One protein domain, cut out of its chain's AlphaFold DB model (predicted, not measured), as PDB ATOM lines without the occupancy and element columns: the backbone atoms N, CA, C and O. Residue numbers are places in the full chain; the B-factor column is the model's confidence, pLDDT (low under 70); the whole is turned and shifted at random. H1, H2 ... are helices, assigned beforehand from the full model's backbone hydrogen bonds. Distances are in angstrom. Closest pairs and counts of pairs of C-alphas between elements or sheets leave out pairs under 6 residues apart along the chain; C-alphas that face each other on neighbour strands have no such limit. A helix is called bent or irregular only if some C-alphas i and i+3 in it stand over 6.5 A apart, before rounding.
ATOM      1  N   ALA A  79     167.588 147.779 114.617       78.19
ATOM      2  CA  ALA A  79     167.880 149.029 113.915       78.19
ATOM      3  C   ALA A  79     167.236 150.249 114.599       78.19
ATOM      4  O   ALA A  79     167.903 151.255 114.821       78.19
ATOM      5  N   GLN A  80     165.973 150.134 115.023       82.31
ATOM      6  CA  GLN A  80     165.275 151.206 115.743       82.31
ATOM      7  C   GLN A  80     165.901 151.504 117.113       82.31
ATOM      8  O   GLN A  80     165.967 152.661 117.531       82.31
ATOM      9  N   LEU A  81     166.373 150.474 117.826       85.00
ATOM     10  CA  LEU A  81     167.105 150.661 119.079       85.00
ATOM     11  C   LEU A  81     168.453 151.351 118.842       85.00
ATOM     12  O   LEU A  81     168.772 152.290 119.565       85.00
ATOM     13  N   TRP A  82     169.201 150.960 117.807       87.19
ATOM     14  CA  TRP A  82     170.450 151.634 117.434       87.19
ATOM     15  C   TRP A  82     170.237 153.093 117.043       87.19
ATOM     16  O   TRP A  82     171.027 153.951 117.435       87.19
ATOM     17  N   GLU A  83     169.152 153.404 116.337       90.62
ATOM     18  CA  GLU A  83     168.796 154.783 116.006       90.62
ATOM     19  C   GLU A  83     168.504 155.609 117.270       90.62
ATOM     20  O   GLU A  83     168.994 156.732 117.409       90.62
ATOM     21  N   LYS A  84     167.750 155.050 118.228       91.88
ATOM     22  CA  LYS A  84     167.500 155.695 119.527       91.88
ATOM     23  C   LYS A  84     168.795 155.911 120.311       91.88
ATOM     24  O   LYS A  84     168.999 157.007 120.827       91.88
ATOM     25  N   ILE A  85     169.666 154.904 120.367       91.75
ATOM     26  CA  ILE A  85     170.973 154.991 121.037       91.75
ATOM     27  C   ILE A  85     171.817 156.101 120.403       91.75
ATOM     28  O   ILE A  85     172.308 156.967 121.119       91.75
ATOM     29  N   SER A  86     171.889 156.148 119.072       94.06
ATOM     30  CA  SER A  86     172.662 157.165 118.342       94.06
ATOM     31  C   SER A  86     172.149 158.583 118.618       94.06
ATOM     32  O   SER A  86     172.930 159.509 118.831       94.06
ATOM     33  N   LYS A  87     170.821 158.765 118.667       95.44
ATOM     34  CA  LYS A  87     170.200 160.057 119.008       95.44
ATOM     35  C   LYS A  87     170.520 160.489 120.438       95.44
ATOM     36  O   LYS A  87     170.801 161.666 120.656       95.44
ATOM     37  N   LEU A  88     170.472 159.558 121.391       97.00
ATOM     38  CA  LEU A  88     170.793 159.835 122.792       97.00
ATOM     39  C   LEU A  88     172.274 160.171 122.976       97.00
ATOM     40  O   LEU A  88     172.578 161.150 123.646       97.00
ATOM     41  N   GLN A  89     173.177 159.431 122.332       95.19
ATOM     42  CA  GLN A  89     174.618 159.705 122.368       95.19
ATOM     43  C   GLN A  89     174.938 161.105 121.844       95.19
ATOM     44  O   GLN A  89     175.605 161.872 122.529       95.19
ATOM     45  N   ARG A  90     174.364 161.489 120.696       97.06
ATOM     46  CA  ARG A  90     174.501 162.856 120.177       97.06
ATOM     47  C   ARG A  90     173.985 163.895 121.174       97.06
ATOM     48  O   ARG A  90     174.590 164.949 121.328       97.06
ATOM     49  N   LYS A  91     172.862 163.614 121.846       97.56
ATOM     50  CA  LYS A  91     172.292 164.564 122.803       97.56
ATOM     51  C   LYS A  91     173.162 164.739 124.047       97.56
ATOM     52  O   LYS A  91     173.252 165.854 124.548       97.56
ATOM     53  N   ILE A  92     173.786 163.664 124.523       97.12
ATOM     54  CA  ILE A  92     174.756 163.714 125.622       97.12
ATOM     55  C   ILE A  92     175.933 164.600 125.221       97.12
ATOM     56  O   ILE A  92     176.228 165.554 125.926       97.12
ATOM     57  N   GLU A  93     176.504 164.375 124.040       97.62
ATOM     58  CA  GLU A  93     177.654 165.150 123.572       97.62
ATOM     59  C   GLU A  93     177.317 166.642 123.385       97.62
ATOM     60  O   GLU A  93     178.087 167.516 123.774       97.62
ATOM     61  N   GLU A  94     176.119 166.968 122.881       97.94
ATOM     62  CA  GLU A  94     175.628 168.355 122.836       97.94
ATOM     63  C   GLU A  94     175.554 169.004 124.228       97.94
ATOM     64  O   GLU A  94     175.888 170.185 124.378       97.94
ATOM     65  N   LEU A  95     175.075 168.263 125.231       98.06
ATOM     66  CA  LEU A  95     174.924 168.757 126.600       98.06
ATOM     67  C   LEU A  95     176.282 168.915 127.291       98.06
ATOM     68  O   LEU A  95     176.510 169.953 127.907       98.06
ATOM     69  N   GLU A  96     177.197 167.964 127.118       98.06
ATOM     70  CA  GLU A  96     178.569 168.038 127.640       98.06
ATOM     71  C   GLU A  96     179.320 169.243 127.056       98.06
ATOM     72  O   GLU A  96     179.957 170.006 127.784       98.06
ATOM     73  N   GLN A  97     179.191 169.489 125.748       98.38
ATOM     74  CA  GLN A  97     179.774 170.675 125.113       98.38
ATOM     75  C   GLN A  97     179.150 171.973 125.634       98.38
ATOM     76  O   GLN A  97     179.836 172.984 125.812       98.38
ATOM     77  N   GLN A  98     177.840 171.976 125.890       98.06
ATOM     78  CA  GLN A  98     177.169 173.138 126.461       98.06
ATOM     79  C   GLN A  98     177.641 173.424 127.891       98.06
ATOM     80  O   GLN A  98     177.915 174.583 128.202       98.06
ATOM     81  N   GLU A  99     177.772 172.394 128.724       97.69
ATOM     82  CA  GLU A  99     178.294 172.491 130.088       97.69
ATOM     83  C   GLU A  99     179.731 173.023 130.101       97.69
ATOM     84  O   GLU A  99     180.055 173.954 130.838       97.69
ATOM     85  N   GLN A 100     180.594 172.516 129.219       97.94
ATOM     86  CA  GLN A 100     181.965 173.018 129.103       97.94
ATOM     87  C   GLN A 100     181.998 174.515 128.770       97.94
ATOM     88  O   GLN A 100     182.774 175.270 129.363       97.94
ATOM     89  N   ARG A 101     181.118 174.976 127.870       97.81
ATOM     90  CA  ARG A 101     180.995 176.404 127.534       97.81
ATOM     91  C   ARG A 101     180.497 177.240 128.710       97.81
ATOM     92  O   ARG A 101     181.020 178.336 128.926       97.81
ATOM     93  N   THR A 102     179.502 176.770 129.465       96.50
ATOM     94  CA  THR A 102     178.990 177.513 130.627       96.50
ATOM     95  C   THR A 102     180.030 177.591 131.736       96.50
ATOM     96  O   THR A 102     180.252 178.679 132.264       96.50
ATOM     97  N   VAL A 103     180.737 176.495 132.021       97.62
ATOM     98  CA  VAL A 103     181.834 176.460 132.999       97.62
ATOM     99  C   VAL A 103     182.971 177.399 132.592       97.62
ATOM    100  O   VAL A 103     183.461 178.163 133.422       97.62
ATOM    101  N   ALA A 104     183.377 177.405 131.320       97.50
ATOM    102  CA  ALA A 104     184.402 178.331 130.836       97.50
ATOM    103  C   ALA A 104     183.978 179.801 131.001       97.50
ATOM    104  O   ALA A 104     184.784 180.644 131.398       97.50
ATOM    105  N   ARG A 105     182.697 180.107 130.749       97.62
ATOM    106  CA  ARG A 105     182.155 181.455 130.953       97.62
ATOM    107  C   ARG A 105     182.144 181.847 132.430       97.62
ATOM    108  O   ARG A 105     182.518 182.974 132.734       97.62
ATOM    109  N   LEU A 106     181.764 180.934 133.325       97.12
ATOM    110  CA  LEU A 106     181.797 181.171 134.771       97.12
ATOM    111  C   LEU A 106     183.216 181.476 135.252       97.12
ATOM    112  O   LEU A 106     183.414 182.502 135.888       97.12
ATOM    113  N   LYS A 107     184.215 180.688 134.838       97.62
ATOM    114  CA  LYS A 107     185.628 180.949 135.176       97.62
ATOM    115  C   LYS A 107     186.113 182.317 134.695       97.62
ATOM    116  O   LYS A 107     186.864 182.995 135.389       97.62
ATOM    117  N   SER A 108     185.679 182.738 133.506       97.19
ATOM    118  CA  SER A 108     185.976 184.081 132.992       97.19
ATOM    119  C   SER A 108     185.321 185.173 133.848       97.19
ATOM    120  O   SER A 108     185.973 186.151 134.208       97.19
ATOM    121  N   MET A 109     184.057 184.983 134.243       95.56
ATOM    122  CA  MET A 109     183.354 185.905 135.143       95.56
ATOM    123  C   MET A 109     184.020 185.983 136.524       95.56
ATOM    124  O   MET A 109     184.220 187.083 137.030       95.56
ATOM    125  N   GLU A 110     184.406 184.847 137.108       93.56
ATOM    126  CA  GLU A 110     185.150 184.780 138.373       93.56
ATOM    127  C   GLU A 110     186.472 185.548 138.282       93.56
ATOM    128  O   GLU A 110     186.784 186.346 139.165       93.56
ATOM    129  N   HIS A 111     187.214 185.379 137.183       95.31
ATOM    130  CA  HIS A 111     188.458 186.110 136.961       95.31
ATOM    131  C   HIS A 111     188.239 187.627 136.860       95.31
ATOM    132  O   HIS A 111     188.990 188.391 137.459       95.31
ATOM    133  N   LEU A 112     187.194 188.073 136.153       92.38
ATOM    134  CA  LEU A 112     186.844 189.496 136.066       92.38
ATOM    135  C   LEU A 112     186.441 190.076 137.426       92.38
ATOM    136  O   LEU A 112     186.835 191.193 137.752       92.38
ATOM    137  N   ILE A 113     185.675 189.331 138.227       87.75
ATOM    138  CA  ILE A 113     185.313 189.751 139.586       87.75
ATOM    139  C   ILE A 113     186.573 189.919 140.438       87.75
ATOM    140  O   ILE A 113     186.694 190.920 141.140       87.75
ATOM    141  N   GLU A 114     187.513 188.976 140.362       89.75
ATOM    142  CA  GLU A 114     188.777 189.064 141.093       89.75
ATOM    143  C   GLU A 114     189.599 190.280 140.649       89.75
ATOM    144  O   GLU A 114     190.037 191.063 141.488       89.75
ATOM    145  N   GLN A 115     189.732 190.508 139.338       88.75
ATOM    146  CA  GLN A 115     190.397 191.698 138.789       88.75
ATOM    147  C   GLN A 115     189.775 192.994 139.330       88.75
ATOM    148  O   GLN A 115     190.476 193.854 139.860       88.75
ATOM    149  N   LEU A 116     188.447 193.109 139.276       84.25
ATOM    150  CA  LEU A 116     187.736 194.303 139.728       84.25
ATOM    151  C   LEU A 116     187.819 194.519 141.251       84.25
ATOM    152  O   LEU A 116     187.808 195.669 141.699       84.25
ATOM    153  N   LYS A 117     187.914 193.443 142.047       81.88
ATOM    154  CA  LYS A 117     188.182 193.517 143.493       81.88
ATOM    155  C   LYS A 117     189.582 194.067 143.773       81.88
ATOM    156  O   LYS A 117     189.718 194.955 144.610       81.88
ATOM    157  N   GLN A 118     190.597 193.571 143.064       80.56
ATOM    158  CA  GLN A 118     191.989 194.010 143.234       80.56
ATOM    159  C   GLN A 118     192.187 195.479 142.829       80.56
ATOM    160  O   GLN A 118     192.912 196.212 143.498       80.56
ATOM    161  N   GLU A 119     191.501 195.937 141.780       79.19
ATOM    162  CA  GLU A 119     191.549 197.336 141.328       79.19
ATOM    163  C   GLU A 119     190.656 198.285 142.164       79.19
ATOM    164  O   GLU A 119     190.611 199.484 141.894       79.19
ATOM    165  N   ASN A 120     189.963 197.775 143.198       70.50
ATOM    166  CA  ASN A 120     189.021 198.512 144.057       70.50
ATOM    167  C   ASN A 120     187.897 199.231 143.271       70.50
ATOM    168  O   ASN A 120     187.398 200.283 143.674       70.50
ATOM    169  N   LEU A 121     187.499 198.670 142.123       66.19
ATOM    170  CA  LEU A 121     186.501 199.249 141.210       66.19
ATOM    171  C   LEU A 121     185.054 198.851 141.555       66.19
ATOM    172  O   LEU A 121     184.111 199.299 140.898       66.19
ATOM    173  N   ILE A 122     184.850 198.015 142.579       60.91
ATOM    174  CA  ILE A 122     183.531 197.550 143.030       60.91
ATOM    175  C   ILE A 122     183.309 198.005 144.471       60.91
ATOM    176  O   ILE A 122     184.023 197.587 145.375       60.91
ATOM    177  N   SER A 123     182.283 198.836 144.692       68.38
ATOM    178  CA  SER A 123     181.865 199.217 146.043       68.38
ATOM    179  C   SER A 123     181.333 198.003 146.813       68.38
ATOM    180  O   SER A 123     180.686 197.120 146.243       68.38
ATOM    181  N   GLU A 124     181.558 197.978 148.126       70.00
ATOM    182  CA  GLU A 124     181.156 196.886 149.027       70.00
ATOM    183  C   GLU A 124     179.658 196.522 148.913       70.00
ATOM    184  O   GLU A 124     179.267 195.358 149.002       70.00
ATOM    185  N   GLU A 125     178.812 197.509 148.614       66.31
ATOM    186  CA  GLU A 125     177.370 197.343 148.397       66.31
ATOM    187  C   GLU A 125     177.040 196.515 147.145       66.31
ATOM    188  O   GLU A 125     176.143 195.674 147.181       66.31
ATOM    189  N   LYS A 126     177.777 196.699 146.041       71.88
ATOM    190  CA  LYS A 126     177.571 195.911 144.812       71.88
ATOM    191  C   LYS A 126     178.037 194.466 144.977       71.88
ATOM    192  O   LYS A 126     177.458 193.561 144.377       71.88
ATOM    193  N   LEU A 127     179.045 194.257 145.819       74.06
ATOM    194  CA  LEU A 127     179.585 192.944 146.160       74.06
ATOM    195  C   LEU A 127     178.554 192.114 146.943       74.06
ATOM    196  O   LEU A 127     178.249 190.988 146.551       74.06
ATOM    197  N   LYS A 128     177.911 192.727 147.948       78.19
ATOM    198  CA  LYS A 128     176.804 192.122 148.712       78.19
ATOM    199  C   LYS A 128     175.612 191.712 147.846       78.19
ATOM    200  O   LYS A 128     175.015 190.664 148.075       78.19
ATOM    201  N   VAL A 129     175.246 192.520 146.850       81.38
ATOM    202  CA  VAL A 129     174.135 192.183 145.939       81.38
ATOM    203  C   VAL A 129     174.460 190.938 145.111       81.38
ATOM    204  O   VAL A 129     173.608 190.067 144.955       81.38
ATOM    205  N   MET A 130     175.695 190.819 144.621       79.25
ATOM    206  CA  MET A 130     176.126 189.679 143.812       79.25
ATOM    207  C   MET A 130     176.183 188.372 144.616       79.25
ATOM    208  O   MET A 130     175.722 187.343 144.124       79.25
ATOM    209  N   GLU A 131     176.685 188.411 145.853       81.12
ATOM    210  CA  GLU A 131     176.689 187.247 146.754       81.12
ATOM    211  C   GLU A 131     175.265 186.757 147.046       81.12
ATOM    212  O   GLU A 131     174.989 185.565 146.912       81.12
ATOM    213  N   ASN A 132     174.329 187.673 147.317       80.75
ATOM    214  CA  ASN A 132     172.920 187.328 147.531       80.75
ATOM    215  C   ASN A 132     172.269 186.682 146.293       80.75
ATOM    216  O   ASN A 132     171.424 185.791 146.420       80.75
ATOM    217  N   CYS A 133     172.638 187.114 145.083       78.06
ATOM    218  CA  CYS A 133     172.155 186.491 143.850       78.06
ATOM    219  C   CYS A 133     172.677 185.057 143.689       78.06
ATOM    220  O   CYS A 133     171.916 184.183 143.275       78.06
ATOM    221  N   LEU A 134     173.940 184.802 144.045       76.75
ATOM    222  CA  LEU A 134     174.536 183.464 143.982       76.75
ATOM    223  C   LEU A 134     173.892 182.521 145.006       76.75
ATOM    224  O   LEU A 134     173.472 181.426 144.636       76.75
ATOM    225  N   THR A 135     173.699 182.970 146.251       76.81
ATOM    226  CA  THR A 135     173.018 182.167 147.284       76.81
ATOM    227  C   THR A 135     171.561 181.884 146.928       76.81
ATOM    228  O   THR A 135     171.054 180.797 147.197       76.81
ATOM    229  N   THR A 136     170.875 182.838 146.289       76.31
ATOM    230  CA  THR A 136     169.500 182.626 145.809       76.31
ATOM    231  C   THR A 136     169.465 181.569 144.707       76.31
ATOM    232  O   THR A 136     168.595 180.701 144.721       76.31
ATOM    233  N   PHE A 137     170.425 181.603 143.778       72.06
ATOM    234  CA  PHE A 137     170.502 180.621 142.699       72.06
ATOM    235  C   PHE A 137     170.759 179.205 143.236       72.06
ATOM    236  O   PHE A 137     170.036 178.284 142.859       72.06
ATOM    237  N   GLU A 138     171.700 179.033 144.170       67.69
ATOM    238  CA  GLU A 138     171.967 177.725 144.792       67.69
ATOM    239  C   GLU A 138     170.737 177.144 145.502       67.69
ATOM    240  O   GLU A 138     170.429 175.965 145.333       67.69
TER     241      GLU A 138
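This is residues 79 to 138 of the 143 residues of the protein "THAP-type domain-containing protein" of Callorhinchus milii (UniProt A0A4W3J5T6). One long helix, H1, runs almost the whole length of the model, and the chain then turns sharply through a few residues into a short helix, H2, which folds back on one side of H1's last part, making an open hook. The space between the two helices is open: H1 and H2 are apart, with no C-alpha of the one within 8 A of the other. The printed part has 60 residues with two named helices, H1 then H2, and no named strand; its class is all helix. It is extended, with a radius of gyration of the C-alphas of 19.3 A, and the C-alphas span 61 by 22 by 8 A.

H1 is residues 79 to 118, 40 residues, and measures 58.9 A from first to last C-alpha. It begins at C-alpha 79 (167.880, 149.029, 113.915) and ends at C-alpha 118 (191.989, 194.010, 143.234). H2 is residues 124 to 138, 15 residues, 21.7 A from first to last C-alpha, ending at C-alpha 138 (171.967, 177.725, 144.792).

H1 and H2 are apart, with no C-alpha of the one within 8 A of the other. A tight link of 5 residues, 119 to 123, joins them. Residues 79 to 112 of H1 stand free, and so do residues 128 to 138 of H2. Neither helix is bent. In H1 and H2 every O i to N i+4 pair is within hydrogen-bond range.

The C-alphas of Ala 79 and Asn 120 are the two farthest apart, at 61.7 A. The first and last printed C-alphas, of Ala 79 and Glu 138, are 42.4 A apart. The printed part has no cut and no long link. The mean pLDDT of the printed part is 86.8; it is 93 in H1 and 75 in H2. Residues 121 to 123, residue 125 and residue 138 are under 70.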